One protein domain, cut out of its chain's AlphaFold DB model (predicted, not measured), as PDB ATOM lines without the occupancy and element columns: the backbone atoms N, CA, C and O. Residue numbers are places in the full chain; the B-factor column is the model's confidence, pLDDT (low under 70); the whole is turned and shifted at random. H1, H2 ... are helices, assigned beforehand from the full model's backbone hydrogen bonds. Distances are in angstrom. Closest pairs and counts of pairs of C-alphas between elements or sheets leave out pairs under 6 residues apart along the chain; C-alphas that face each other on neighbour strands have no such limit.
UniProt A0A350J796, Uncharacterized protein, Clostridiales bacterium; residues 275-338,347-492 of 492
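AT A GLANCE: This is residues 275 to 338 and 347 to 492 of the 492 residues of an uncharacterized protein of Clostridiales bacterium (UniProt A0A350J796). Seven long helices, H1, H3, H5, H6, H7, H8 and H9, stand in an up-and-down bundle, each running against the one before it in the chain, with H3 and H8 in the middle and H1 and H5 at opposite sides. H6, the longest, crosses H3 and H9 aslant, while H7 packs on H1 and H8; the short H2 and H4 lie at opposite ends of the bundle. The printed part has 210 residues with nine named helices, H1 to H9 in chain order, and no named strand: all helix. It is compact, with a radius of gyration of the C-alphas of 17.5 A and spans of 50 by 41 by 28 A.

IN THESE COORDINATES: H6, residues 381 to 408, is 39.9 A long and begins at C-alpha 381 (27.100, -3.065, -46.570). H9 is residues 474 to 491, 25.4 A, ending at C-alpha 491 (35.739, -4.059, -39.050). H8 is residues 443 to 467, 36.1 A; H7 is residues 420 to 439, 28.0 A; H3 is residues 312 to 330, 26.0 A. H1, residues 279 to 302, 34.8 A, begins at C-alpha 279 (17.670, -24.473, -14.358). H5 is residues 350 to 370, 30.4 A. H2 is residues 306 to 309 and H4 residues 332 to 336.

HOW THE PARTS SIT: H6 touches H9, opposite ways at 37 degrees, only just steep; C-alphas 397 and 477 are closest, 4.4 A. With residues 388 to 399 alone H6 touches residues 321 to 328 of H3, closest C-alphas 395 and 324, 6.1 A. H8 and H9 form a hairpin, closest C-alphas 459 and 480, 5.1 A, at a shallow tilt of 22 degrees. H7 and H8 form another, closest C-alphas 437 and 446, 4.1 A. H3 touches H8 with residues 312 to 320 alone, closest C-alphas 313 and 448, 3.7 A. H1 touches H7, closest C-alphas 296 and 429, 5.5 A. H5 touches H9, closest C-alphas 356 and 479, 6.4 A. H4 touches H6, closest C-alphas 335 and 402, 5.7 A. H2 touches no helix but is near H1. H1 and H5 are apart. Each O i to N i+4 pair is within hydrogen-bond range in H1, H4, H5 and H9, against 13 of 15 in H3, 22 of 24 in H6, 13 of 16 in H7 and 16 of 21 in H8; H2 is too short for one.

THE WHOLE: The C-alphas of Phe 304 and Arg 348, the two farthest apart, are 56.3 A apart. Residues 339 to 346 are not printed; C-alphas 338 and 347 are 23.4 A apart across this cut. The link from H6 to H7 is long. The mean pLDDT of the printed part is 72.3, and 76 residues are under 70, among them residues 358 to 383.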
ATOM      1  N   GLU A 275      21.247 -19.864  -2.902       41.19
ATOM      2  CA  GLU A 275      21.605 -21.263  -2.622       41.19
ATOM      3  C   GLU A 275      21.312 -22.199  -3.811       41.19
ATOM      4  O   GLU A 275      21.837 -23.309  -3.872       41.19
ATOM      5  N   THR A 276      20.517 -21.758  -4.794       48.66
ATOM      6  CA  THR A 276      20.098 -22.583  -5.936       48.66
ATOM      7  C   THR A 276      20.098 -21.802  -7.247       48.66
ATOM      8  O   THR A 276      19.374 -20.823  -7.392       48.66
ATOM      9  N   ILE A 277      20.873 -22.282  -8.223       53.50
ATOM     10  CA  ILE A 277      20.910 -21.762  -9.599       53.50
ATOM     11  C   ILE A 277      19.633 -22.186 -10.329       53.50
ATOM     12  O   ILE A 277      19.292 -23.377 -10.334       53.50
ATOM     13  N   HIS A 278      18.958 -21.249 -10.994       57.06
ATOM     14  CA  HIS A 278      17.771 -21.566 -11.780       57.06
ATOM     15  C   HIS A 278      18.148 -22.456 -12.983       57.06
ATOM     16  O   HIS A 278      19.149 -22.217 -13.661       57.06
ATOM     17  N   LYS A 279      17.358 -23.501 -13.279       58.28
ATOM     18  CA  LYS A 279      17.670 -24.473 -14.358       58.28
ATOM     19  C   LYS A 279      17.896 -23.801 -15.724       58.28
ATOM     20  O   LYS A 279      18.701 -24.291 -16.511       58.28
ATOM     21  N   GLY A 280      17.227 -22.673 -15.978       58.28
ATOM     22  CA  GLY A 280      17.376 -21.889 -17.207       58.28
ATOM     23  C   GLY A 280      18.767 -21.272 -17.384       58.28
ATOM     24  O   GLY A 280      19.306 -21.320 -18.482       58.28
ATOM     25  N   GLU A 281      19.394 -20.772 -16.316       58.34
ATOM     26  CA  GLU A 281      20.746 -20.194 -16.392       58.34
ATOM     27  C   GLU A 281      21.796 -21.263 -16.694       58.34
ATOM     28  O   GLU A 281      22.702 -21.035 -17.498       58.34
ATOM     29  N   LYS A 282      21.619 -22.466 -16.126       62.03
ATOM     30  CA  LYS A 282      22.461 -23.629 -16.432       62.03
ATOM     31  C   LYS A 282      22.405 -24.015 -17.905       62.03
ATOM     32  O   LYS A 282      23.442 -24.264 -18.512       62.03
ATOM     33  N   ALA A 283      21.201 -24.039 -18.473       63.41
ATOM     34  CA  ALA A 283      21.000 -24.352 -19.882       63.41
ATOM     35  C   ALA A 283      21.612 -23.277 -20.797       63.41
ATOM     36  O   ALA A 283      22.279 -23.624 -21.769       63.41
ATOM     37  N   SER A 284      21.449 -21.989 -20.465       62.38
ATOM     38  CA  SER A 284      22.036 -20.894 -21.245       62.38
ATOM     39  C   SER A 284      23.565 -20.959 -21.273       62.38
ATOM     40  O   SER A 284      24.134 -20.877 -22.357       62.38
ATOM     41  N   ALA A 285      24.255 -21.147 -20.138       65.38
ATOM     42  CA  ALA A 285      25.722 -21.194 -20.183       65.38
ATOM     43  C   ALA A 285      26.270 -22.495 -20.783       65.38
ATOM     44  O   ALA A 285      27.316 -22.453 -21.420       65.38
ATOM     45  N   ALA A 286      25.568 -23.627 -20.651       66.25
ATOM     46  CA  ALA A 286      25.947 -24.854 -21.358       66.25
ATOM     47  C   ALA A 286      25.873 -24.668 -22.882       66.25
ATOM     48  O   ALA A 286      26.781 -25.071 -23.606       66.25
ATOM     49  N   LEU A 287      24.820 -24.003 -23.367       69.81
ATOM     50  CA  LEU A 287      24.637 -23.720 -24.787       69.81
ATOM     51  C   LEU A 287      25.691 -22.727 -25.311       69.81
ATOM     52  O   LEU A 287      26.291 -22.965 -26.356       69.81
ATOM     53  N   ILE A 288      25.982 -21.661 -24.558       70.69
ATOM     54  CA  ILE A 288      27.047 -20.692 -24.877       70.69
ATOM     55  C   ILE A 288      28.427 -21.359 -24.849       70.69
ATOM     56  O   ILE A 288      29.237 -21.136 -25.745       70.69
ATOM     57  N   GLY A 289      28.695 -22.211 -23.857       71.25
ATOM     58  CA  GLY A 289      29.924 -22.999 -23.790       71.25
ATOM     59  C   GLY A 289      30.081 -23.904 -25.011       71.25
ATOM     60  O   GLY A 289      31.137 -23.901 -25.638       71.25
ATOM     61  N   GLY A 290      29.012 -24.600 -25.411       70.19
ATOM     62  CA  GLY A 290      28.993 -25.431 -26.617       70.19
ATOM     63  C   GLY A 290      29.292 -24.647 -27.898       70.19
ATOM     64  O   GLY A 290      30.151 -25.063 -28.673       70.19
ATOM     65  N   ILE A 291      28.653 -23.485 -28.092       74.62
ATOM     66  CA  ILE A 291      28.930 -22.593 -29.235       74.62
ATOM     67  C   ILE A 291      30.389 -22.119 -29.209       74.62
ATOM     68  O   ILE A 291      31.069 -22.166 -30.231       74.62
ATOM     69  N   SER A 292      30.888 -21.709 -28.040       74.88
ATOM     70  CA  SER A 292      32.267 -21.230 -27.881       74.88
ATOM     71  C   SER A 292      33.281 -22.312 -28.253       74.88
ATOM     72  O   SER A 292      34.217 -22.053 -29.001       74.88
ATOM     73  N   LEU A 293      33.066 -23.542 -27.775       72.50
ATOM     74  CA  LEU A 293      33.917 -24.685 -28.086       72.50
ATOM     75  C   LEU A 293      33.884 -25.026 -29.580       72.50
ATOM     76  O   LEU A 293      34.940 -25.213 -30.181       72.50
ATOM     77  N   ALA A 294      32.692 -25.077 -30.181       75.06
ATOM     78  CA  ALA A 294      32.532 -25.369 -31.603       75.06
ATOM     79  C   ALA A 294      33.281 -24.356 -32.479       75.06
ATOM     80  O   ALA A 294      33.895 -24.734 -33.471       75.06
ATOM     81  N   LEU A 295      33.289 -23.082 -32.084       76.81
ATOM     82  CA  LEU A 295      34.016 -22.037 -32.798       76.81
ATOM     83  C   LEU A 295      35.524 -22.121 -32.599       76.81
ATOM     84  O   LEU A 295      36.248 -21.953 -33.573       76.81
ATOM     85  N   CYS A 296      36.013 -22.434 -31.396       75.94
ATOM     86  CA  CYS A 296      37.443 -22.683 -31.188       75.94
ATOM     87  C   CYS A 296      37.934 -23.870 -32.039       75.94
ATOM     88  O   CYS A 296      38.986 -23.782 -32.670       75.94
ATOM     89  N   ILE A 297      37.148 -24.952 -32.120       72.38
ATOM     90  CA  ILE A 297      37.425 -26.083 -33.022       72.38
ATOM     91  C   ILE A 297      37.369 -25.628 -34.485       72.38
ATOM     92  O   ILE A 297      38.244 -25.986 -35.268       72.38
ATOM     93  N   GLY A 298      36.380 -24.812 -34.852       70.88
ATOM     94  CA  GLY A 298      36.237 -24.252 -36.194       70.88
ATOM     95  C   GLY A 298      37.442 -23.413 -36.623       70.88
ATOM     96  O   GLY A 298      37.929 -23.590 -37.735       70.88
ATOM     97  N   VAL A 299      37.980 -22.571 -35.734       72.94
ATOM     98  CA  VAL A 299      39.209 -21.791 -35.968       72.94
ATOM     99  C   VAL A 299      40.386 -22.709 -36.281       72.94
ATOM    100  O   VAL A 299      41.095 -22.474 -37.255       72.94
ATOM    101  N   ILE A 300      40.559 -23.791 -35.521       70.12
ATOM    102  CA  ILE A 300      41.603 -24.783 -35.809       70.12
ATOM    103  C   ILE A 300      41.326 -25.463 -37.152       70.12
ATOM    104  O   ILE A 300      42.227 -25.586 -37.964       70.12
ATOM    105  N   ALA A 301      40.085 -25.852 -37.445       67.19
ATOM    106  CA  ALA A 301      39.746 -26.467 -38.726       67.19
ATOM    107  C   ALA A 301      40.042 -25.544 -39.925       67.19
ATOM    108  O   ALA A 301      40.422 -26.031 -40.991       67.19
ATOM    109  N   THR A 302      39.937 -24.218 -39.753       66.06
ATOM    110  CA  THR A 302      40.285 -23.261 -40.817       66.06
ATOM    111  C   THR A 302      41.768 -23.279 -41.190       66.06
ATOM    112  O   THR A 302      42.100 -22.875 -42.301       66.06
ATOM    113  N   THR A 303      42.678 -23.819 -40.366       60.19
ATOM    114  CA  THR A 303      44.070 -24.014 -40.814       60.19
ATOM    115  C   THR A 303      44.191 -25.066 -41.902       60.19
ATOM    116  O   THR A 303      45.114 -24.982 -42.703       60.19
ATOM    117  N   PHE A 304      43.270 -26.020 -41.970       56.38
ATOM    118  CA  PHE A 304      43.329 -27.115 -42.933       56.38
ATOM    119  C   PHE A 304      42.461 -26.863 -44.171       56.38
ATOM    120  O   PHE A 304      42.566 -27.597 -45.149       56.38
ATOM    121  N   LEU A 305      41.596 -25.842 -44.139       59.25
ATOM    122  CA  LEU A 305      40.621 -25.558 -45.192       59.25
ATOM    123  C   LEU A 305      40.553 -24.051 -45.497       59.25
ATOM    124  O   LEU A 305      39.799 -23.307 -44.864       59.25
ATOM    125  N   ASP A 306      41.291 -23.610 -46.519       55.56
ATOM    126  CA  ASP A 306      41.407 -22.192 -46.905       55.56
ATOM    127  C   ASP A 306      40.078 -21.526 -47.270       55.56
ATOM    128  O   ASP A 306      39.890 -20.336 -47.018       55.56
ATOM    129  N   ILE A 307      39.125 -22.295 -47.810       58.88
ATOM    130  CA  ILE A 307      37.785 -21.796 -48.152       58.88
ATOM    131  C   ILE A 307      37.119 -21.171 -46.920       58.88
ATOM    132  O   ILE A 307      36.438 -20.157 -47.049       58.88
ATOM    133  N   PHE A 308      37.350 -21.719 -45.722       62.62
ATOM    134  CA  PHE A 308      36.769 -21.207 -44.483       62.62
ATOM    135  C   PHE A 308      37.554 -20.039 -43.870       62.62
ATOM    136  O   PHE A 308      36.961 -19.252 -43.133       62.62
ATOM    137  N   ARG A 309      38.843 -19.863 -44.205       65.38
ATOM    138  CA  ARG A 309      39.669 -18.754 -43.683       65.38
ATOM    139  C   ARG A 309      39.112 -17.390 -44.084       65.38
ATOM    140  O   ARG A 309      39.000 -16.510 -43.236       65.38
ATOM    141  N   LYS A 310      38.659 -17.250 -45.336       66.38
ATOM    142  CA  LYS A 310      38.059 -16.004 -45.861       66.38
ATOM    143  C   LYS A 310      36.805 -15.567 -45.092       66.38
ATOM    144  O   LYS A 310      36.489 -14.383 -45.054       66.38
ATOM    145  N   TRP A 311      36.104 -16.506 -44.456       71.56
ATOM    146  CA  TRP A 311      34.888 -16.234 -43.686       71.56
ATOM    147  C   TRP A 311      35.150 -16.005 -42.196       71.56
ATOM    148  O   TRP A 311      34.250 -15.538 -41.495       71.56
ATOM    149  N   ALA A 312      36.354 -16.307 -41.700       71.38
ATOM    150  CA  ALA A 312      36.681 -16.204 -40.282       71.38
ATOM    151  C   ALA A 312      36.452 -14.790 -39.707       71.38
ATOM    152  O   ALA A 312      35.817 -14.704 -38.652       71.38
ATOM    153  N   PRO A 313      36.842 -13.682 -40.377       75.12
ATOM    154  CA  PRO A 313      36.558 -12.335 -39.878       75.12
ATOM    155  C   PRO A 313      35.058 -12.064 -39.746       75.12
ATOM    156  O   PRO A 313      34.594 -11.634 -38.692       75.12
ATOM    157  N   THR A 314      34.275 -12.403 -40.772       77.25
ATOM    158  CA  THR A 314      32.819 -12.205 -40.784       77.25
ATOM    159  C   THR A 314      32.130 -13.013 -39.684       77.25
ATOM    160  O   THR A 314      31.266 -12.492 -38.978       77.25
ATOM    161  N   VAL A 315      32.534 -14.274 -39.493       80.69
ATOM    162  CA  VAL A 315      32.009 -15.131 -38.419       80.69
ATOM    163  C   VAL A 315      32.337 -14.539 -37.049       80.69
ATOM    164  O   VAL A 315      31.454 -14.487 -36.196       80.69
ATOM    165  N   MET A 316      33.564 -14.049 -36.841       83.31
ATOM    166  CA  MET A 316      33.994 -13.458 -35.568       83.31
ATOM    167  C   MET A 316      33.300 -12.131 -35.259       83.31
ATOM    168  O   MET A 316      32.963 -11.882 -34.103       83.31
ATOM    169  N   VAL A 317      33.039 -11.304 -36.272       82.12
ATOM    170  CA  VAL A 317      32.318 -10.031 -36.125       82.12
ATOM    171  C   VAL A 317      30.833 -10.256 -35.836       82.12
ATOM    172  O   VAL A 317      30.261  -9.527 -35.035       82.12
ATOM    173  N   LEU A 318      30.201 -11.277 -36.430       83.50
ATOM    174  CA  LEU A 318      28.780 -11.598 -36.206       83.50
ATOM    175  C   LEU A 318      28.529 -12.496 -34.986       83.50
ATOM    176  O   LEU A 318      27.389 -12.627 -34.529       83.50
ATOM    177  N   LEU A 319      29.580 -13.097 -34.434       84.19
ATOM    178  CA  LEU A 319      29.526 -13.973 -33.270       84.19
ATOM    179  C   LEU A 319      28.739 -13.404 -32.069       84.19
ATOM    180  O   LEU A 319      27.942 -14.144 -31.475       84.19
ATOM    181  N   PRO A 320      28.879 -12.116 -31.699       85.25
ATOM    182  CA  PRO A 320      28.151 -11.551 -30.565       85.25
ATOM    183  C   PRO A 320      26.631 -11.655 -30.739       85.25
ATOM    184  O   PRO A 320      25.926 -11.998 -29.784       85.25
ATOM    185  N   LEU A 321      26.119 -11.460 -31.962       85.38
ATOM    186  CA  LEU A 321      24.695 -11.620 -32.273       85.38
ATOM    187  C   LEU A 321      24.220 -13.060 -32.099       85.38
ATOM    188  O   LEU A 321      23.143 -13.273 -31.547       85.38
ATOM    189  N   VAL A 322      25.013 -14.050 -32.519       84.44
ATOM    190  CA  VAL A 322      24.669 -15.476 -32.372       84.44
ATOM    191  C   VAL A 322      24.518 -15.843 -30.891       84.44
ATOM    192  O   VAL A 322      23.543 -16.487 -30.481       84.44
ATOM    193  N   PHE A 323      25.432 -15.363 -30.046       83.44
ATOM    194  CA  PHE A 323      25.340 -15.542 -28.598       83.44
ATOM    195  C   PHE A 323      24.131 -14.820 -27.989       83.44
ATOM    196  O   PHE A 323      23.396 -15.411 -27.195       83.44
ATOM    197  N   MET A 324      23.867 -13.567 -28.369       84.06
ATOM    198  CA  MET A 324      22.697 -12.827 -27.879       84.06
ATOM    199  C   MET A 324      21.372 -13.460 -28.316       84.06
ATOM    200  O   MET A 324      20.432 -13.547 -27.519       84.06
ATOM    201  N   LEU A 325      21.304 -13.958 -29.550       82.94
ATOM    202  CA  LEU A 325      20.147 -14.660 -30.093       82.94
ATOM    203  C   LEU A 325      19.865 -15.935 -29.305       82.94
ATOM    204  O   LEU A 325      18.754 -16.130 -28.810       82.94
ATOM    205  N   SER A 326      20.882 -16.774 -29.128       80.25
ATOM    206  CA  SER A 326      20.746 -18.032 -28.397       80.25
ATOM    207  C   SER A 326      20.350 -17.826 -26.927       80.25
ATOM    208  O   SER A 326      19.456 -18.511 -26.420       80.25
ATOM    209  N   MET A 327      20.910 -16.809 -26.262       78.56
ATOM    210  CA  MET A 327      20.473 -16.398 -24.925       78.56
ATOM    211  C   MET A 327      19.018 -15.939 -24.904       78.56
ATOM    212  O   MET A 327      18.260 -16.361 -24.027       78.56
ATOM    213  N   THR A 328      18.610 -15.107 -25.861       80.00
ATOM    214  CA  THR A 328      17.239 -14.587 -25.938       80.00
ATOM    215  C   THR A 328      16.238 -15.720 -26.150       80.00
ATOM    216  O   THR A 328      15.238 -15.791 -25.433       80.00
ATOM    217  N   LEU A 329      16.545 -16.669 -27.041       78.88
ATOM    218  CA  LEU A 329      15.734 -17.866 -27.280       78.88
ATOM    219  C   LEU A 329      15.606 -18.732 -26.024       78.88
ATOM    220  O   LEU A 329      14.492 -19.102 -25.645       78.88
ATOM    221  N   SER A 330      16.711 -18.980 -25.311       71.62
ATOM    222  CA  SER A 330      16.686 -19.753 -24.056       71.62
ATOM    223  C   SER A 330      15.818 -19.110 -22.962       71.62
ATOM    224  O   SER A 330      15.353 -19.791 -22.048       71.62
ATOM    225  N   LYS A 331      15.545 -17.801 -23.077       72.56
ATOM    226  CA  LYS A 331      14.800 -17.000 -22.095       72.56
ATOM    227  C   LYS A 331      13.464 -16.482 -22.587       72.56
ATOM    228  O   LYS A 331      12.797 -15.759 -21.848       72.56
ATOM    229  N   ILE A 332      13.028 -16.875 -23.778       77.56
ATOM    230  CA  ILE A 332      11.820 -16.322 -24.394       77.56
ATOM    231  C   ILE A 332      10.582 -16.527 -23.508       77.56
ATOM    232  O   ILE A 332       9.789 -15.607 -23.323       77.56
ATOM    233  N   ARG A 333      10.479 -17.691 -22.845       73.25
ATOM    234  CA  ARG A 333       9.405 -17.998 -21.883       73.25
ATOM    235  C   ARG A 333       9.459 -17.108 -20.639       73.25
ATOM    236  O   ARG A 333       8.417 -16.666 -20.169       73.25
ATOM    237  N   PHE A 334      10.654 -16.813 -20.128       73.38
ATOM    238  CA  PHE A 334      10.834 -15.922 -18.980       73.38
ATOM    239  C   PHE A 334      10.512 -14.467 -19.342       73.38
ATOM    240  O   PHE A 334       9.845 -13.771 -18.578       73.38
ATOM    241  N   ILE A 335      10.922 -14.019 -20.530       74.25
ATOM    242  CA  ILE A 335      10.643 -12.674 -21.047       74.25
ATOM    243  C   ILE A 335       9.132 -12.476 -21.242       74.25
ATOM    244  O   ILE A 335       8.580 -11.491 -20.745       74.25
ATOM    245  N   ALA A 336       8.458 -13.431 -21.889       74.12
ATOM    246  CA  ALA A 336       7.025 -13.371 -22.193       74.12
ATOM    247  C   ALA A 336       6.107 -13.749 -21.009       74.12
ATOM    248  O   ALA A 336       4.912 -13.451 -21.025       74.12
ATOM    249  N   GLY A 337       6.643 -14.409 -19.977       69.12
ATOM    250  CA  GLY A 337       5.875 -14.907 -18.838       69.12
ATOM    251  C   GLY A 337       5.242 -13.800 -17.985       69.12
ATOM    252  O   GLY A 337       5.823 -12.729 -17.790       69.12
ATOM    253  N   LYS A 338       4.054 -14.072 -17.429       60.62
ATOM    254  CA  LYS A 338       3.284 -13.118 -16.604       60.62
ATOM    255  C   LYS A 338       3.756 -13.020 -15.145       60.62
ATOM    256  O   LYS A 338       3.359 -12.075 -14.467       60.62
ATOM    257  N   THR A 347      11.046   7.495 -13.881       56.09
ATOM    258  CA  THR A 347      12.278   8.304 -13.876       56.09
ATOM    259  C   THR A 347      12.270   9.364 -14.980       56.09
ATOM    260  O   THR A 347      11.892   9.077 -16.112       56.09
ATOM    261  N   ARG A 348      12.736  10.586 -14.678       59.28
ATOM    262  CA  ARG A 348      12.899  11.674 -15.666       59.28
ATOM    263  C   ARG A 348      13.882  11.255 -16.776       59.28
ATOM    264  O   ARG A 348      15.039  10.959 -16.489       59.28
ATOM    265  N   MET A 349      13.438  11.267 -18.040       60.09
ATOM    266  CA  MET A 349      14.187  10.727 -19.197       60.09
ATOM    267  C   MET A 349      15.376  11.578 -19.683       60.09
ATOM    268  O   MET A 349      16.205  11.080 -20.438       60.09
ATOM    269  N   ILE A 350      15.507  12.827 -19.228       64.38
ATOM    270  CA  ILE A 350      16.504  13.789 -19.738       64.38
ATOM    271  C   ILE A 350      17.950  13.319 -19.488       64.38
ATOM    272  O   ILE A 350      18.780  13.334 -20.393       64.38
ATOM    273  N   ARG A 351      18.255  12.850 -18.271       57.06
ATOM    274  CA  ARG A 351      19.617  12.445 -17.876       57.06
ATOM    275  C   ARG A 351      20.106  11.170 -18.594       57.06
ATOM    276  O   ARG A 351      21.225  11.196 -19.095       57.06
ATOM    277  N   PRO A 352      19.311  10.086 -18.708       57.50
ATOM    278  CA  PRO A 352      19.670   8.931 -19.535       57.50
ATOM    279  C   PRO A 352      19.933   9.286 -20.998       57.50
ATOM    280  O   PRO A 352      20.876   8.770 -21.582       57.50
ATOM    281  N   LEU A 353      19.121  10.176 -21.571       63.69
ATOM    282  CA  LEU A 353      19.204  10.547 -22.981       63.69
ATOM    283  C   LEU A 353      20.465  11.374 -23.275       63.69
ATOM    284  O   LEU A 353      21.165  11.087 -24.240       63.69
ATOM    285  N   PHE A 354      20.823  12.308 -22.387       66.69
ATOM    286  CA  PHE A 354      22.083  13.055 -22.475       66.69
ATOM    287  C   PHE A 354      23.317  12.137 -22.399       66.69
ATOM    288  O   PHE A 354      24.240  12.265 -23.205       66.69
ATOM    289  N   ILE A 355      23.318  11.169 -21.475       64.56
ATOM    290  CA  ILE A 355      24.409  10.188 -21.350       64.56
ATOM    291  C   ILE A 355      24.488   9.320 -22.615       64.56
ATOM    292  O   ILE A 355      25.586   9.096 -23.115       64.56
ATOM    293  N   SER A 356      23.353   8.878 -23.170       58.78
ATOM    294  CA  SER A 356      23.314   8.085 -24.408       58.78
ATOM    295  C   SER A 356      23.948   8.821 -25.581       58.78
ATOM    296  O   SER A 356      24.806   8.262 -26.257       58.78
ATOM    297  N   VAL A 357      23.550  10.078 -25.799       70.75
ATOM    298  CA  VAL A 357      24.085  10.917 -26.880       70.75
ATOM    299  C   VAL A 357      25.587  11.127 -26.703       70.75
ATOM    300  O   VAL A 357      26.342  10.959 -27.655       70.75
ATOM    301  N   THR A 358      26.037  11.408 -25.477       69.31
ATOM    302  CA  THR A 358      27.464  11.604 -25.177       69.31
ATOM    303  C   THR A 358      28.284  10.343 -25.462       69.31
ATOM    304  O   THR A 358      29.341  10.431 -26.076       69.31
ATOM    305  N   VAL A 359      27.792   9.165 -25.061       69.25
ATOM    306  CA  VAL A 359      28.473   7.882 -25.310       69.25
ATOM    307  C   VAL A 359      28.553   7.582 -26.809       69.25
ATOM    308  O   VAL A 359      29.622   7.224 -27.296       69.25
ATOM    309  N   VAL A 360      27.455   7.763 -27.551       68.31
ATOM    310  CA  VAL A 360      27.427   7.531 -29.005       68.31
ATOM    311  C   VAL A 360      28.382   8.479 -29.730       68.31
ATOM    312  O   VAL A 360      29.165   8.026 -30.560       68.31
ATOM    313  N   LEU A 361      28.359   9.773 -29.392       66.25
ATOM    314  CA  LEU A 361      29.259  10.761 -29.988       66.25
ATOM    315  C   LEU A 361      30.721  10.453 -29.667       66.25
ATOM    316  O   LEU A 361      31.556  10.510 -30.561       66.25
ATOM    317  N   LEU A 362      31.036  10.079 -28.425       65.25
ATOM    318  CA  LEU A 362      32.401   9.738 -28.032       65.25
ATOM    319  C   LEU A 362      32.931   8.531 -28.816       65.25
ATOM    320  O   LEU A 362      34.046   8.592 -29.331       65.25
ATOM    321  N   VAL A 363      32.134   7.470 -28.968       67.12
ATOM    322  CA  VAL A 363      32.509   6.310 -29.793       67.12
ATOM    323  C   VAL A 363      32.685   6.723 -31.254       67.12
ATOM    324  O   VAL A 363      33.704   6.397 -31.852       67.12
ATOM    325  N   PHE A 364      31.744   7.487 -31.810       67.56
ATOM    326  CA  PHE A 364      31.806   7.949 -33.196       67.56
ATOM    327  C   PHE A 364      33.058   8.794 -33.473       67.56
ATOM    328  O   PHE A 364      33.774   8.527 -34.435       67.56
ATOM    329  N   PHE A 365      33.371   9.772 -32.619       65.06
ATOM    330  CA  PHE A 365      34.572  10.598 -32.770       65.06
ATOM    331  C   PHE A 365      35.858   9.790 -32.585       65.06
ATOM    332  O   PHE A 365      36.794   9.971 -33.354       65.06
ATOM    333  N   THR A 366      35.893   8.860 -31.625       63.16
ATOM    334  CA  THR A 366      37.044   7.960 -31.443       63.16
ATOM    335  C   THR A 366      37.270   7.128 -32.710       63.16
ATOM    336  O   THR A 366      38.390   7.050 -33.202       63.16
ATOM    337  N   PHE A 367      36.211   6.580 -33.309       63.94
ATOM    338  CA  PHE A 367      36.332   5.841 -34.566       63.94
ATOM    339  C   PHE A 367      36.828   6.711 -35.726       63.94
ATOM    340  O   PHE A 367      37.728   6.283 -36.431       63.94
ATOM    341  N   ASN A 368      36.325   7.939 -35.879       58.97
ATOM    342  CA  ASN A 368      36.775   8.843 -36.948       58.97
ATOM    343  C   ASN A 368      38.233   9.317 -36.785       58.97
ATOM    344  O   ASN A 368      38.877   9.635 -37.777       58.97
ATOM    345  N   ILE A 369      38.752   9.397 -35.555       58.66
ATOM    346  CA  ILE A 369      40.138   9.825 -35.293       58.66
ATOM    347  C   ILE A 369      41.127   8.672 -35.506       58.66
ATOM    348  O   ILE A 369      42.231   8.899 -35.993       58.66
ATOM    349  N   PHE A 370      40.754   7.449 -35.119       52.47
ATOM    350  CA  PHE A 370      41.670   6.303 -35.107       52.47
ATOM    351  C   PHE A 370      41.535   5.368 -36.316       52.47
ATOM    352  O   PHE A 370      42.467   4.613 -36.584       52.47
ATOM    353  N   PHE A 371      40.415   5.403 -37.044       55.41
ATOM    354  CA  PHE A 371      40.158   4.514 -38.175       55.41
ATOM    355  C   PHE A 371      39.715   5.316 -39.403       55.41
ATOM    356  O   PHE A 371      38.635   5.903 -39.428       55.41
ATOM    357  N   ASP A 372      40.541   5.300 -40.449       45.31
ATOM    358  CA  ASP A 372      40.124   5.695 -41.794       45.31
ATOM    359  C   ASP A 372      39.132   4.618 -42.271       45.31
ATOM    360  O   ASP A 372      39.536   3.486 -42.541       45.31
ATOM    361  N   LEU A 373      37.825   4.917 -42.240       44.53
ATOM    362  CA  LEU A 373      36.723   3.987 -42.538       44.53
ATOM    363  C   LEU A 373      36.761   3.545 -44.011       44.53
ATOM    364  O   LEU A 373      35.956   3.973 -44.839       44.53
ATOM    365  N   LYS A 374      37.704   2.674 -44.356       39.47
ATOM    366  CA  LYS A 374      37.752   1.974 -45.637       39.47
ATOM    367  C   LYS A 374      37.091   0.620 -45.442       39.47
ATOM    368  O   LYS A 374      37.740  -0.319 -44.997       39.47
ATOM    369  N   VAL A 375      35.800   0.551 -45.771       42.19
ATOM    370  CA  VAL A 375      35.042  -0.707 -45.848       42.19
ATOM    371  C   VAL A 375      35.802  -1.641 -46.783       42.19
ATOM    372  O   VAL A 375      35.954  -1.346 -47.974       42.19
ATOM    373  N   ARG A 376      36.334  -2.734 -46.246       43.97
ATOM    374  CA  ARG A 376      37.241  -3.631 -46.957       43.97
ATOM    375  C   ARG A 376      36.658  -5.038 -46.935       43.97
ATOM    376  O   ARG A 376      37.258  -5.911 -46.323       43.97
ATOM    377  N   ASN A 377      35.530  -5.256 -47.635       42.31
ATOM    378  CA  ASN A 377      35.207  -6.487 -48.387       42.31
ATOM    379  C   ASN A 377      33.778  -6.527 -48.987       42.31
ATOM    380  O   ASN A 377      32.855  -5.838 -48.562       42.31
ATOM    381  N   GLY A 378      33.614  -7.379 -50.012       44.78
ATOM    382  CA  GLY A 378      32.518  -7.428 -50.996       44.78
ATOM    383  C   GLY A 378      31.158  -8.024 -50.592       44.78
ATOM    384  O   GLY A 378      30.536  -8.696 -51.414       44.78
ATOM    385  N   MET A 379      30.650  -7.768 -49.381       49.75
ATOM    386  CA  MET A 379      29.202  -7.882 -49.110       49.75
ATOM    387  C   MET A 379      28.552  -6.494 -49.216       49.75
ATOM    388  O   MET A 379      29.153  -5.523 -48.761       49.75
ATOM    389  N   PRO A 380      27.332  -6.350 -49.772       53.91
ATOM    390  CA  PRO A 380      26.675  -5.048 -49.840       53.91
ATOM    391  C   PRO A 380      26.350  -4.553 -48.422       53.91
ATOM    392  O   PRO A 380      25.355  -4.951 -47.808       53.91
ATOM    393  N   ALA A 381      27.202  -3.662 -47.903       61.69
ATOM    394  CA  ALA A 381      27.100  -3.065 -46.570       61.69
ATOM    395  C   ALA A 381      25.724  -2.420 -46.306       61.69
ATOM    396  O   ALA A 381      25.260  -2.371 -45.166       61.69
ATOM    397  N   SER A 382      25.031  -2.001 -47.370       59.28
ATOM    398  CA  SER A 382      23.694  -1.404 -47.338       59.28
ATOM    399  C   SER A 382      22.591  -2.331 -46.811       59.28
ATOM    400  O   SER A 382      21.607  -1.831 -46.274       59.28
ATOM    401  N   VAL A 383      22.738  -3.657 -46.925       62.84
ATOM    402  CA  VAL A 383      21.739  -4.637 -46.448       62.84
ATOM    403  C   VAL A 383      22.150  -5.248 -45.108       62.84
ATOM    404  O   VAL A 383      21.310  -5.454 -44.230       62.84
ATOM    405  N   LEU A 384      23.446  -5.505 -44.925       71.44
ATOM    406  CA  LEU A 384      23.971  -6.157 -43.726       71.44
ATOM    407  C   LEU A 384      23.872  -5.256 -42.485       71.44
ATOM    408  O   LEU A 384      23.372  -5.697 -41.452       71.44
ATOM    409  N   LEU A 385      24.294  -3.989 -42.577       77.88
ATOM    410  CA  LEU A 385      24.363  -3.095 -41.415       77.88
ATOM    411  C   LEU A 385      22.985  -2.795 -40.787       77.88
ATOM    412  O   LEU A 385      22.873  -2.893 -39.563       77.88
ATOM    413  N   PRO A 386      21.909  -2.515 -41.556       75.12
ATOM    414  CA  PRO A 386      20.573  -2.339 -40.979       75.12
ATOM    415  C   PRO A 386      20.011  -3.616 -40.342       75.12
ATOM    416  O   PRO A 386      19.339  -3.547 -39.312       75.12
ATOM    417  N   ALA A 387      20.287  -4.789 -40.925       76.69
ATOM    418  CA  ALA A 387      19.847  -6.067 -40.366       76.69
ATOM    419  C   ALA A 387      20.549  -6.365 -39.032       76.69
ATOM    420  O   ALA A 387      19.895  -6.734 -38.053       76.69
ATOM    421  N   VAL A 388      21.864  -6.135 -38.976       84.31
ATOM    422  CA  VAL A 388      22.691  -6.245 -37.765       84.31
ATOM    423  C   VAL A 388      22.207  -5.262 -36.692       84.31
ATOM    424  O   VAL A 388      22.046  -5.663 -35.540       84.31
ATOM    425  N   PHE A 389      21.890  -4.017 -37.068       85.00
ATOM    426  CA  PHE A 389      21.327  -3.001 -36.169       85.00
ATOM    427  C   PHE A 389      20.028  -3.464 -35.512       85.00
ATOM    428  O   PHE A 389      19.886  -3.451 -34.288       85.00
ATOM    429  N   LEU A 390      19.064  -3.871 -36.341       81.25
ATOM    430  CA  LEU A 390      17.728  -4.226 -35.886       81.25
ATOM    431  C   LEU A 390      17.766  -5.480 -35.007       81.25
ATOM    432  O   LEU A 390      17.122  -5.515 -33.954       81.25
ATOM    433  N   ALA A 391      18.549  -6.482 -35.415       85.00
ATOM    434  CA  ALA A 391      18.761  -7.691 -34.634       85.00
ATOM    435  C   ALA A 391      19.382  -7.362 -33.269       85.00
ATOM    436  O   ALA A 391      18.849  -7.793 -32.245       85.00
ATOM    437  N   ASP A 392      20.447  -6.557 -33.233       88.75
ATOM    438  CA  ASP A 392      21.115  -6.201 -31.982       88.75
ATOM    439  C   ASP A 392      20.178  -5.476 -31.012       88.75
ATOM    440  O   ASP A 392      20.082  -5.866 -29.849       88.75
ATOM    441  N   ILE A 393      19.422  -4.476 -31.478       88.44
ATOM    442  CA  ILE A 393      18.513  -3.711 -30.611       88.44
ATOM    443  C   ILE A 393      17.461  -4.617 -29.981       88.44
ATOM    444  O   ILE A 393      17.205  -4.527 -28.776       88.44
ATOM    445  N   ILE A 394      16.832  -5.482 -30.782       81.38
ATOM    446  CA  ILE A 394      15.776  -6.375 -30.295       81.38
ATOM    447  C   ILE A 394      16.349  -7.328 -29.243       81.38
ATOM    448  O   ILE A 394      15.749  -7.502 -28.175       81.38
ATOM    449  N   LEU A 395      17.514  -7.915 -29.515       86.62
ATOM    450  CA  LEU A 395      18.161  -8.872 -28.622       86.62
ATOM    451  C   LEU A 395      18.665  -8.199 -27.338       86.62
ATOM    452  O   LEU A 395      18.329  -8.636 -26.236       86.62
ATOM    453  N   SER A 396      19.401  -7.096 -27.456       86.12
ATOM    454  CA  SER A 396      19.961  -6.360 -26.321       86.12
ATOM    455  C   SER A 396      18.864  -5.786 -25.418       86.12
ATOM    456  O   SER A 396      18.917  -5.970 -24.198       86.12
ATOM    457  N   ALA A 397      17.810  -5.182 -25.980       84.25
ATOM    458  CA  ALA A 397      16.678  -4.669 -25.207       84.25
ATOM    459  C   ALA A 397      15.914  -5.793 -24.480       84.25
ATOM    460  O   ALA A 397      15.505  -5.612 -23.325       84.25
ATOM    461  N   SER A 398      15.758  -6.954 -25.123       81.44
ATOM    462  CA  SER A 398      15.110  -8.136 -24.537       81.44
ATOM    463  C   SER A 398      15.924  -8.728 -23.385       81.44
ATOM    464  O   SER A 398      15.373  -9.020 -22.320       81.44
ATOM    465  N   LEU A 399      17.242  -8.847 -23.550       85.56
ATOM    466  CA  LEU A 399      18.149  -9.367 -22.521       85.56
ATOM    467  C   LEU A 399      18.313  -8.397 -21.343       85.56
ATOM    468  O   LEU A 399      18.294  -8.827 -20.188       85.56
ATOM    469  N   LEU A 400      18.373  -7.087 -21.603       85.00
ATOM    470  CA  LEU A 400      18.349  -6.058 -20.557       85.00
ATOM    471  C   LEU A 400      17.036  -6.073 -19.767       85.00
ATOM    472  O   LEU A 400      17.048  -5.882 -18.549       85.00
ATOM    473  N   TYR A 401      15.904  -6.298 -20.438       82.00
ATOM    474  CA  TYR A 401      14.615  -6.465 -19.768       82.00
ATOM    475  C   TYR A 401      14.591  -7.731 -18.904       82.00
ATOM    476  O   TYR A 401      14.190  -7.655 -17.742       82.00
ATOM    477  N   ALA A 402      15.077  -8.861 -19.429       78.25
ATOM    478  CA  ALA A 402      15.198 -10.108 -18.675       78.25
ATOM    479  C   ALA A 402      16.048  -9.924 -17.408       78.25
ATOM    480  O   ALA A 402      15.638 -10.344 -16.328       78.25
ATOM    481  N   ASP A 403      17.177  -9.218 -17.509       78.69
ATOM    482  CA  ASP A 403      18.032  -8.919 -16.357       78.69
ATOM    483  C   ASP A 403      17.344  -8.079 -15.289       78.69
ATOM    484  O   ASP A 403      17.482  -8.352 -14.097       78.69
ATOM    485  N   ARG A 404      16.614  -7.034 -15.691       79.81
ATOM    486  CA  ARG A 404      15.894  -6.194 -14.726       79.81
ATOM    487  C   ARG A 404      14.739  -6.946 -14.079       79.81
ATOM    488  O   ARG A 404      14.534  -6.809 -12.877       79.81
ATOM    489  N   LYS A 405      14.027  -7.763 -14.857       76.94
ATOM    490  CA  LYS A 405      12.947  -8.620 -14.363       76.94
ATOM    491  C   LYS A 405      13.459  -9.638 -13.338       76.94
ATOM    492  O   LYS A 405      12.876  -9.741 -12.266       76.94
ATOM    493  N   SER A 406      14.570 -10.315 -13.627       74.56
ATOM    494  CA  SER A 406      15.200 -11.287 -12.717       74.56
ATOM    495  C   SER A 406      15.667 -10.615 -11.416       74.56
ATOM    496  O   SER A 406      15.274 -11.031 -10.328       74.56
ATOM    497  N   ARG A 407      16.337  -9.455 -11.501       74.31
ATOM    498  CA  ARG A 407      16.712  -8.663 -10.310       74.31
ATOM    499  C   ARG A 407      15.521  -8.205  -9.471       74.31
ATOM    500  O   ARG A 407      15.609  -8.193  -8.247       74.31
ATOM    501  N   TYR A 408      14.412  -7.831 -10.107       73.56
ATOM    502  CA  TYR A 408      13.184  -7.445  -9.406       73.56
ATOM    503  C   TYR A 408      12.538  -8.617  -8.654       73.56
ATOM    504  O   TYR A 408      11.951  -8.416  -7.596       73.56
ATOM    505  N   MET A 409      12.689  -9.841  -9.161       71.94
ATOM    506  CA  MET A 409      12.267 -11.069  -8.478       71.94
ATOM    507  C   MET A 409      13.218 -11.491  -7.342       71.94
ATOM    508  O   MET A 409      12.980 -12.512  -6.702       71.94
ATOM    509  N   GLY A 410      14.278 -10.720  -7.069       65.81
ATOM    510  CA  GLY A 410      15.297 -11.056  -6.070       65.81
ATOM    511  C   GLY A 410      16.341 -12.059  -6.567       65.81
ATOM    512  O   GLY A 410      17.076 -12.625  -5.759       65.81
ATOM    513  N   GLU A 411      16.410 -12.286  -7.879       68.62
ATOM    514  CA  GLU A 411      17.404 -13.148  -8.513       68.62
ATOM    515  C   GLU A 411      18.628 -12.360  -9.011       68.62
ATOM    516  O   GLU A 411      18.635 -11.126  -9.072       68.62
ATOM    517  N   GLY A 412      19.701 -13.083  -9.338       66.19
ATOM    518  CA  GLY A 412      20.916 -12.509  -9.912       66.19
ATOM    519  C   GLY A 412      20.731 -11.907 -11.311       66.19
ATOM    520  O   GLY A 412      19.659 -11.910 -11.909       66.19
ATOM    521  N   GLY A 413      21.813 -11.351 -11.860       66.12
ATOM    522  CA  GLY A 413      21.841 -11.003 -13.278       66.12
ATOM    523  C   GLY A 413      21.898 -12.276 -14.115       66.12
ATOM    524  O   GLY A 413      22.754 -13.122 -13.878       66.12
ATOM    525  N   CYS A 414      21.009 -12.401 -15.091       69.44
ATOM    526  CA  CYS A 414      20.803 -13.660 -15.783       69.44
ATOM    527  C   CYS A 414      21.372 -13.628 -17.218       69.44
ATOM    528  O   CYS A 414      21.639 -14.679 -17.795       69.44
ATOM    529  N   SER A 415      21.535 -12.464 -17.845       74.06
ATOM    530  CA  SER A 415      22.090 -12.276 -19.194       74.06
ATOM    531  C   SER A 415      23.563 -11.854 -19.166       74.06
ATOM    532  O   SER A 415      24.102 -11.565 -18.100       74.06
ATOM    533  N   LEU A 416      24.192 -11.744 -20.343       73.31
ATOM    534  CA  LEU A 416      25.528 -11.163 -20.521       73.31
ATOM    535  C   LEU A 416      25.700  -9.835 -19.767       73.31
ATOM    536  O   LEU A 416      26.691  -9.649 -19.065       73.31
ATOM    537  N   PHE A 417      24.718  -8.931 -19.820       77.38
ATOM    538  CA  PHE A 417      24.845  -7.649 -19.135       77.38
ATOM    539  C   PHE A 417      24.892  -7.862 -17.618       77.38
ATOM    540  O   PHE A 417      25.647  -7.204 -16.907       77.38
ATOM    541  N   GLY A 418      24.050  -8.745 -17.084       70.12
ATOM    542  CA  GLY A 418      23.886  -9.013 -15.658       70.12
ATOM    543  C   GLY A 418      24.935  -9.932 -15.041       70.12
ATOM    544  O   GLY A 418      25.127  -9.837 -13.830       70.12
ATOM    545  N   ASN A 419      25.598 -10.761 -15.846       73.38
ATOM    546  CA  ASN A 419      26.501 -11.821 -15.414       73.38
ATOM    547  C   ASN A 419      27.849 -11.730 -16.144       73.38
ATOM    548  O   ASN A 419      27.957 -11.995 -17.343       73.38
ATOM    549  N   ARG A 420      28.905 -11.411 -15.387       73.00
ATOM    550  CA  ARG A 420      30.263 -11.222 -15.921       73.00
ATOM    551  C   ARG A 420      30.852 -12.494 -16.529       73.00
ATOM    552  O   ARG A 420      31.654 -12.396 -17.448       73.00
ATOM    553  N   VAL A 421      30.460 -13.672 -16.045       70.12
ATOM    554  CA  VAL A 421      30.948 -14.954 -16.576       70.12
ATOM    555  C   VAL A 421      30.416 -15.186 -17.984       70.12
ATOM    556  O   VAL A 421      31.172 -15.573 -18.866       70.12
ATOM    557  N   ILE A 422      29.134 -14.886 -18.212       72.25
ATOM    558  CA  ILE A 422      28.499 -15.028 -19.528       72.25
ATOM    559  C   ILE A 422      29.152 -14.081 -20.544       72.25
ATOM    560  O   ILE A 422      29.433 -14.489 -21.667       72.25
ATOM    561  N   PHE A 423      29.454 -12.846 -20.136       76.81
ATOM    562  CA  PHE A 423      30.232 -11.912 -20.954       76.81
ATOM    563  C   PHE A 423      31.626 -12.451 -21.294       76.81
ATOM    564  O   PHE A 423      32.015 -12.456 -22.459       76.81
ATOM    565  N   LEU A 424      32.363 -12.937 -20.289       76.75
ATOM    566  CA  LEU A 424      33.703 -13.487 -20.492       76.75
ATOM    567  C   LEU A 424      33.684 -14.678 -21.451       76.75
ATOM    568  O   LEU A 424      34.562 -14.760 -22.298       76.75
ATOM    569  N   MET A 425      32.671 -15.549 -21.383       74.88
ATOM    570  CA  MET A 425      32.522 -16.672 -22.316       74.88
ATOM    571  C   MET A 425      32.392 -16.232 -23.776       74.88
ATOM    572  O   MET A 425      32.977 -16.872 -24.646       74.88
ATOM    573  N   MET A 426      31.688 -15.128 -24.049       78.81
ATOM    574  CA  MET A 426      31.536 -14.606 -25.415       78.81
ATOM    575  C   MET A 426      32.856 -14.094 -26.006       78.81
ATOM    576  O   MET A 426      33.006 -14.092 -27.224       78.81
ATOM    577  N   LEU A 427      33.816 -13.682 -25.168       82.81
ATOM    578  CA  LEU A 427      35.132 -13.214 -25.615       82.81
ATOM    579  C   LEU A 427      36.077 -14.355 -26.001       82.81
ATOM    580  O   LEU A 427      37.025 -14.129 -26.753       82.81
ATOM    581  N   ILE A 428      35.848 -15.567 -25.489       81.81
ATOM    582  CA  ILE A 428      36.830 -16.650 -25.593       81.81
ATOM    583  C   ILE A 428      37.131 -17.031 -27.047       81.81
ATOM    584  O   ILE A 428      38.314 -17.088 -27.376       81.81
ATOM    585  N   PRO A 429      36.145 -17.229 -27.944       82.00
ATOM    586  CA  PRO A 429      36.448 -17.602 -29.325       82.00
ATOM    587  C   PRO A 429      37.275 -16.544 -30.061       82.00
ATOM    588  O   PRO A 429      38.200 -16.891 -30.790       82.00
ATOM    589  N   SER A 430      36.996 -15.258 -29.831       84.44
ATOM    590  CA  SER A 430      37.720 -14.149 -30.461       84.44
ATOM    591  C   SER A 430      39.150 -14.010 -29.931       84.44
ATOM    592  O   SER A 430      40.082 -13.844 -30.715       84.44
ATOM    593  N   VAL A 431      39.352 -14.150 -28.615       83.12
ATOM    594  CA  VAL A 431      40.694 -14.146 -28.002       83.12
ATOM    595  C   VAL A 431      41.494 -15.375 -28.432       83.12
ATOM    596  O   VAL A 431      42.673 -15.255 -28.760       83.12
ATOM    597  N   PHE A 432      40.858 -16.547 -28.478       80.62
ATOM    598  CA  PHE A 432      41.480 -17.772 -28.969       80.62
ATOM    599  C   PHE A 432      41.906 -17.618 -30.431       80.62
ATOM    600  O   PHE A 432      43.057 -17.897 -30.746       80.62
ATOM    601  N   ALA A 433      41.030 -17.102 -31.299       81.62
ATOM    602  CA  ALA A 433      41.352 -16.830 -32.699       81.62
ATOM    603  C   ALA A 433      42.499 -15.827 -32.857       81.62
ATOM    604  O   ALA A 433      43.388 -16.055 -33.668       81.62
ATOM    605  N   PHE A 434      42.529 -14.766 -32.049       81.88
ATOM    606  CA  PHE A 434      43.630 -13.805 -32.062       81.88
ATOM    607  C   PHE A 434      44.971 -14.465 -31.706       81.88
ATOM    608  O   PHE A 434      45.925 -14.358 -32.474       81.88
ATOM    609  N   ILE A 435      45.039 -15.184 -30.578       76.50
ATOM    610  CA  ILE A 435      46.277 -15.845 -30.130       76.50
ATOM    611  C   ILE A 435      46.701 -16.918 -31.135       76.50
ATOM    612  O   ILE A 435      47.870 -17.004 -31.499       76.50
ATOM    613  N   PHE A 436      45.749 -17.715 -31.609       74.62
ATOM    614  CA  PHE A 436      45.997 -18.758 -32.590       74.62
ATOM    615  C   PHE A 436      46.502 -18.173 -33.917       74.62
ATOM    616  O   PHE A 436      47.537 -18.595 -34.424       74.62
ATOM    617  N   GLY A 437      45.834 -17.144 -34.445       71.44
ATOM    618  CA  GLY A 437      46.267 -16.439 -35.649       71.44
ATOM    619  C   GLY A 437      47.661 -15.827 -35.501       71.44
ATOM    620  O   GLY A 437      48.462 -15.921 -36.427       71.44
ATOM    621  N   LEU A 438      47.984 -15.276 -34.328       71.88
ATOM    622  CA  LEU A 438      49.308 -14.732 -34.022       71.88
ATOM    623  C   LEU A 438      50.391 -15.822 -34.027       71.88
ATOM    624  O   LEU A 438      51.430 -15.647 -34.656       71.88
ATOM    625  N   VAL A 439      50.137 -16.965 -33.385       65.75
ATOM    626  CA  VAL A 439      51.090 -18.089 -33.302       65.75
ATOM    627  C   VAL A 439      51.339 -18.728 -34.666       65.75
ATOM    628  O   VAL A 439      52.466 -19.111 -34.974       65.75
ATOM    629  N   PHE A 440      50.309 -18.823 -35.503       68.44
ATOM    630  CA  PHE A 440      50.418 -19.416 -36.837       68.44
ATOM    631  C   PHE A 440      50.688 -18.385 -37.944       68.44
ATOM    632  O   PHE A 440      50.633 -18.743 -39.118       68.44
ATOM    633  N   LYS A 441      50.972 -17.116 -37.596       64.38
ATOM    634  CA  LYS A 441      51.151 -15.993 -38.543       64.38
ATOM    635  C   LYS A 441      50.002 -15.861 -39.568       64.38
ATOM    636  O   LYS A 441      50.172 -15.304 -40.649       64.38
ATOM    637  N   MET A 442      48.795 -16.313 -39.220       70.12
ATOM    638  CA  MET A 442      47.606 -16.227 -40.072       70.12
ATOM    639  C   MET A 442      46.908 -14.886 -39.853       70.12
ATOM    640  O   MET A 442      46.051 -14.753 -38.974       70.12
ATOM    641  N   ARG A 443      47.284 -13.891 -40.666       72.94
ATOM    642  CA  ARG A 443      46.789 -12.508 -40.560       72.94
ATOM    643  C   ARG A 443      45.260 -12.431 -40.553       72.94
ATOM    644  O   ARG A 443      44.709 -11.763 -39.686       72.94
ATOM    645  N   ASP A 444      44.577 -13.166 -41.428       73.50
ATOM    646  CA  ASP A 444      43.108 -13.132 -41.523       73.50
ATOM    647  C   ASP A 444      42.420 -13.604 -40.235       73.50
ATOM    648  O   ASP A 444      41.462 -12.991 -39.766       73.50
ATOM    649  N   ILE A 445      42.939 -14.671 -39.617       76.94
ATOM    650  CA  ILE A 445      42.403 -15.211 -38.360       76.94
ATOM    651  C   ILE A 445      42.746 -14.278 -37.194       76.94
ATOM    652  O   ILE A 445      41.893 -14.019 -36.344       76.94
ATOM    653  N   MET A 446      43.968 -13.739 -37.171       80.19
ATOM    654  CA  MET A 446      44.421 -12.796 -36.148       80.19
ATOM    655  C   MET A 446      43.562 -11.524 -36.148       80.19
ATOM    656  O   MET A 446      43.006 -11.156 -35.111       80.19
ATOM    657  N   TYR A 447      43.411 -10.877 -37.308       80.44
ATOM    658  CA  TYR A 447      42.580  -9.682 -37.451       80.44
ATOM    659  C   TYR A 447      41.103  -9.999 -37.223       80.44
ATOM    660  O   TYR A 447      40.438  -9.251 -36.516       80.44
ATOM    661  N   GLY A 448      40.603 -11.142 -37.704       80.81
ATOM    662  CA  GLY A 448      39.245 -11.596 -37.401       80.81
ATOM    663  C   GLY A 448      38.987 -11.752 -35.898       80.81
ATOM    664  O   GLY A 448      37.961 -11.295 -35.394       80.81
ATOM    665  N   GLY A 449      39.936 -12.334 -35.158       83.81
ATOM    666  CA  GLY A 449      39.878 -12.450 -33.699       83.81
ATOM    667  C   GLY A 449      39.885 -11.093 -32.989       83.81
ATOM    668  O   GLY A 449      39.068 -10.866 -32.095       83.81
ATOM    669  N   LEU A 450      40.745 -10.164 -33.421       85.06
ATOM    670  CA  LEU A 450      40.795  -8.799 -32.885       85.06
ATOM    671  C   LEU A 450      39.480  -8.042 -33.135       85.06
ATOM    672  O   LEU A 450      38.902  -7.486 -32.200       85.06
ATOM    673  N   SER A 451      38.979  -8.080 -34.371       84.25
ATOM    674  CA  SER A 451      37.712  -7.467 -34.773       84.25
ATOM    675  C   SER A 451      36.535  -8.021 -33.973       84.25
ATOM    676  O   SER A 451      35.727  -7.251 -33.450       84.25
ATOM    677  N   GLY A 452      36.464  -9.345 -33.801       84.75
ATOM    678  CA  GLY A 452      35.446  -9.990 -32.972       84.75
ATOM    679  C   GLY A 452      35.521  -9.557 -31.505       84.75
ATOM    680  O   GLY A 452      34.501  -9.194 -30.915       84.75
ATOM    681  N   ALA A 453      36.724  -9.503 -30.924       87.00
ATOM    682  CA  ALA A 453      36.913  -9.062 -29.543       87.00
ATOM    683  C   ALA A 453      36.478  -7.601 -29.348       87.00
ATOM    684  O   ALA A 453      35.783  -7.290 -28.379       87.00
ATOM    685  N   LEU A 454      36.816  -6.712 -30.287       85.44
ATOM    686  CA  LEU A 454      36.381  -5.313 -30.265       85.44
ATOM    687  C   LEU A 454      34.859  -5.184 -30.400       85.44
ATOM    688  O   LEU A 454      34.251  -4.436 -29.633       85.44
ATOM    689  N   CYS A 455      34.236  -5.959 -31.291       86.25
ATOM    690  CA  CYS A 455      32.779  -5.991 -31.464       86.25
ATOM    691  C   CYS A 455      32.038  -6.504 -30.216       86.25
ATOM    692  O   CYS A 455      30.896  -6.112 -29.987       86.25
ATOM    693  N   VAL A 456      32.674  -7.329 -29.374       86.56
ATOM    694  CA  VAL A 456      32.131  -7.715 -28.058       86.56
ATOM    695  C   VAL A 456      32.384  -6.633 -27.004       86.56
ATOM    696  O   VAL A 456      31.469  -6.283 -26.260       86.56
ATOM    697  N   LEU A 457      33.613  -6.113 -26.900       87.00
ATOM    698  CA  LEU A 457      34.032  -5.200 -25.827       87.00
ATOM    699  C   LEU A 457      33.387  -3.812 -25.939       87.00
ATOM    700  O   LEU A 457      32.888  -3.289 -24.939       87.00
ATOM    701  N   LEU A 458      33.401  -3.211 -27.133       84.12
ATOM    702  CA  LEU A 458      32.998  -1.817 -27.350       84.12
ATOM    703  C   LEU A 458      31.537  -1.551 -26.961       84.12
ATOM    704  O   LEU A 458      31.311  -0.654 -26.139       84.12
ATOM    705  N   PRO A 459      30.540  -2.314 -27.455       84.38
ATOM    706  CA  PRO A 459      29.150  -2.104 -27.058       84.38
ATOM    707  C   PRO A 459      28.951  -2.319 -25.557       84.38
ATOM    708  O   PRO A 459      28.246  -1.556 -24.897       84.38
ATOM    709  N   PHE A 460      29.625  -3.314 -24.981       83.06
ATOM    710  CA  PHE A 460      29.460  -3.677 -23.579       83.06
ATOM    711  C   PHE A 460      29.975  -2.626 -22.605       83.06
ATOM    712  O   PHE A 460      29.260  -2.230 -21.678       83.06
ATOM    713  N   VAL A 461      31.219  -2.181 -22.798       81.38
ATOM    714  CA  VAL A 461      31.871  -1.194 -21.927       81.38
ATOM    715  C   VAL A 461      31.127   0.137 -22.013       81.38
ATOM    716  O   VAL A 461      30.866   0.771 -20.988       81.38
ATOM    717  N   SER A 462      30.675   0.500 -23.213       76.81
ATOM    718  CA  SER A 462      29.926   1.732 -23.466       76.81
ATOM    719  C   SER A 462      28.550   1.769 -22.790       76.81
ATOM    720  O   SER A 462      28.029   2.845 -22.495       76.81
ATOM    721  N   LEU A 463      27.960   0.612 -22.468       79.44
ATOM    722  CA  LEU A 463      26.695   0.539 -21.732       79.44
ATOM    723  C   LEU A 463      26.828   0.615 -20.208       79.44
ATOM    724  O   LEU A 463      25.826   0.868 -19.526       79.44
ATOM    725  N   VAL A 464      28.021   0.393 -19.649       74.31
ATOM    726  CA  VAL A 464      28.244   0.394 -18.191       74.31
ATOM    727  C   VAL A 464      27.747   1.686 -17.512       74.31
ATOM    728  O   VAL A 464      27.061   1.569 -16.488       74.31
ATOM    729  N   PRO A 465      27.999   2.898 -18.052       65.88
ATOM    730  CA  PRO A 465      27.507   4.146 -17.464       65.88
ATOM    731  C   PRO A 465      25.980   4.252 -17.545       65.88
ATOM    732  O   PRO A 465      25.316   4.595 -16.569       65.88
ATOM    733  N   LEU A 466      25.402   3.898 -18.696       68.38
ATOM    734  CA  LEU A 466      23.971   4.027 -18.980       68.38
ATOM    735  C   LEU A 466      23.113   3.137 -18.094       68.38
ATOM    736  O   LEU A 466      22.091   3.573 -17.559       68.38
ATOM    737  N   ARG A 467      23.545   1.895 -17.882       70.06
ATOM    738  CA  ARG A 467      22.773   0.905 -17.130       70.06
ATOM    739  C   ARG A 467      22.567   1.279 -15.660       70.06
ATOM    740  O   ARG A 467      21.593   0.832 -15.062       70.06
ATOM    741  N   ARG A 468      23.450   2.100 -15.083       65.19
ATOM    742  CA  ARG A 468      23.334   2.595 -13.699       65.19
ATOM    743  C   ARG A 468      22.325   3.736 -13.544       65.19
ATOM    744  O   ARG A 468      21.922   4.032 -12.425       65.19
ATOM    745  N   HIS A 469      21.927   4.376 -14.644       65.44
ATOM    746  CA  HIS A 469      21.154   5.619 -14.616       65.44
ATOM    747  C   HIS A 469      19.757   5.510 -15.235       65.44
ATOM    748  O   HIS A 469      19.027   6.500 -15.238       65.44
ATOM    749  N   THR A 470      19.359   4.337 -15.739       66.94
ATOM    750  CA  THR A 470      18.028   4.136 -16.325       66.94
ATOM    751  C   THR A 470      17.468   2.747 -16.055       66.94
ATOM    752  O   THR A 470      18.190   1.752 -16.140       66.94
ATOM    753  N   ASP A 471      16.157   2.685 -15.812       64.81
ATOM    754  CA  ASP A 471      15.362   1.451 -15.751       64.81
ATOM    755  C   ASP A 471      14.684   1.120 -17.098       64.81
ATOM    756  O   ASP A 471      14.062   0.063 -17.250       64.81
ATOM    757  N   HIS A 472      14.847   1.973 -18.120       73.69
ATOM    758  CA  HIS A 472      14.367   1.727 -19.486       73.69
ATOM    759  C   HIS A 472      15.324   0.787 -20.224       73.69
ATOM    760  O   HIS A 472      16.530   1.009 -20.229       73.69
ATOM    761  N   SER A 473      14.846  -0.343 -20.762       77.75
ATOM    762  CA  SER A 473      15.702  -1.350 -21.438       77.75
ATOM    763  C   SER A 473      15.957  -0.997 -22.894       77.75
ATOM    764  O   SER A 473      17.017  -1.307 -23.420       77.75
ATOM    765  N   LEU A 474      15.019  -0.269 -23.495       79.50
ATOM    766  CA  LEU A 474      15.095   0.185 -24.874       79.50
ATOM    767  C   LEU A 474      16.217   1.208 -25.099       79.50
ATOM    768  O   LEU A 474      16.924   1.100 -26.086       79.50
ATOM    769  N   ILE A 475      16.416   2.172 -24.185       78.56
ATOM    770  CA  ILE A 475      17.432   3.229 -24.363       78.56
ATOM    771  C   ILE A 475      18.856   2.640 -24.394       78.56
ATOM    772  O   ILE A 475      19.573   2.910 -25.353       78.56
ATOM    773  N   PRO A 476      19.283   1.809 -23.421       81.56
ATOM    774  CA  PRO A 476      20.585   1.162 -23.499       81.56
ATOM    775  C   PRO A 476      20.657   0.144 -24.648       81.56
ATOM    776  O   PRO A 476      21.694   0.061 -25.283       81.56
ATOM    777  N   GLY A 477      19.576  -0.578 -24.975       82.44
ATOM    778  CA  GLY A 477      19.571  -1.477 -26.139       82.44
ATOM    779  C   GLY A 477      19.787  -0.744 -27.471       82.44
ATOM    780  O   GLY A 477      20.543  -1.197 -28.321       82.44
ATOM    781  N   LEU A 478      19.204   0.448 -27.625       83.38
ATOM    782  CA  LEU A 478      19.404   1.296 -28.800       83.38
ATOM    783  C   LEU A 478      20.847   1.805 -28.902       83.38
ATOM    784  O   LEU A 478      21.434   1.762 -29.977       83.38
ATOM    785  N   VAL A 479      21.444   2.232 -27.785       84.19
ATOM    786  CA  VAL A 479      22.861   2.637 -27.755       84.19
ATOM    787  C   VAL A 479      23.786   1.462 -28.079       84.19
ATOM    788  O   VAL A 479      24.739   1.643 -28.831       84.19
ATOM    789  N   HIS A 480      23.490   0.266 -27.562       89.00
ATOM    790  CA  HIS A 480      24.240  -0.952 -27.881       89.00
ATOM    791  C   HIS A 480      24.246  -1.223 -29.384       89.00
ATOM    792  O   HIS A 480      25.319  -1.358 -29.963       89.00
ATOM    793  N   GLY A 481      23.068  -1.192 -30.015       84.69
ATOM    794  CA  GLY A 481      22.923  -1.441 -31.446       84.69
ATOM    795  C   GLY A 481      23.647  -0.416 -32.308       84.69
ATOM    796  O   GLY A 481      24.305  -0.799 -33.272       84.69
ATOM    797  N   ILE A 482      23.592   0.872 -31.945       84.81
ATOM    798  CA  ILE A 482      24.331   1.923 -32.664       84.81
ATOM    799  C   ILE A 482      25.838   1.644 -32.604       84.81
ATOM    800  O   ILE A 482      26.506   1.636 -33.633       84.81
ATOM    801  N   ILE A 483      26.372   1.387 -31.408       85.94
ATOM    802  CA  ILE A 483      27.811   1.168 -31.206       85.94
ATOM    803  C   ILE A 483      28.273  -0.121 -31.879       85.94
ATOM    804  O   ILE A 483      29.333  -0.141 -32.498       85.94
ATOM    805  N   TYR A 484      27.475  -1.182 -31.785       87.62
ATOM    806  CA  TYR A 484      27.779  -2.455 -32.420       87.62
ATOM    807  C   TYR A 484      27.811  -2.328 -33.942       87.62
ATOM    808  O   TYR A 484      28.745  -2.814 -34.564       87.62
ATOM    809  N   VAL A 485      26.865  -1.610 -34.552       85.56
ATOM    810  CA  VAL A 485      26.878  -1.396 -36.007       85.56
ATOM    811  C   VAL A 485      28.016  -0.501 -36.464       85.56
ATOM    812  O   VAL A 485      28.600  -0.790 -37.503       85.56
ATOM    813  N   ILE A 486      28.378   0.525 -35.691       83.06
ATOM    814  CA  ILE A 486      29.587   1.316 -35.965       83.06
ATOM    815  C   ILE A 486      30.828   0.414 -35.921       83.06
ATOM    816  O   ILE A 486      31.653   0.473 -36.827       83.06
ATOM    817  N   ALA A 487      30.937  -0.459 -34.914       83.44
ATOM    818  CA  ALA A 487      32.049  -1.398 -34.804       83.44
ATOM    819  C   ALA A 487      32.074  -2.398 -35.973       83.44
ATOM    820  O   ALA A 487      33.118  -2.590 -36.580       83.44
ATOM    821  N   VAL A 488      30.933  -2.984 -36.342       81.25
ATOM    822  CA  VAL A 488      30.821  -3.911 -37.480       81.25
ATOM    823  C   VAL A 488      31.184  -3.214 -38.794       81.25
ATOM    824  O   VAL A 488      31.935  -3.774 -39.582       81.25
ATOM    825  N   ALA A 489      30.703  -1.989 -39.020       77.75
ATOM    826  CA  ALA A 489      30.993  -1.211 -40.227       77.75
ATOM    827  C   ALA A 489      32.467  -0.803 -40.356       77.75
ATOM    828  O   ALA A 489      32.929  -0.561 -41.463       77.75
ATOM    829  N   ALA A 490      33.185  -0.695 -39.238       72.88
ATOM    830  CA  ALA A 490      34.607  -0.371 -39.226       72.88
ATOM    831  C   ALA A 490      35.519  -1.602 -39.355       72.88
ATOM    832  O   ALA A 490      36.709  -1.452 -39.618       72.88
ATOM    833  N   MET A 491      34.984  -2.801 -39.106       73.44
ATOM    834  CA  MET A 491      35.739  -4.059 -39.050       73.44
ATOM    835  C   MET A 491      35.465  -4.984 -40.246       73.44
ATOM    836  O   MET A 491      36.122  -6.021 -40.373       73.44
ATOM    837  N   LEU A 492      34.485  -4.620 -41.079       67.19
ATOM    838  CA  LEU A 492      34.197  -5.162 -42.408       67.19
ATOM    839  C   LEU A 492      34.699  -4.183 -43.464       67.19
ATOM    840  O   LEU A 492      35.125  -4.660 -44.532       67.19
TER     841      LEU A 492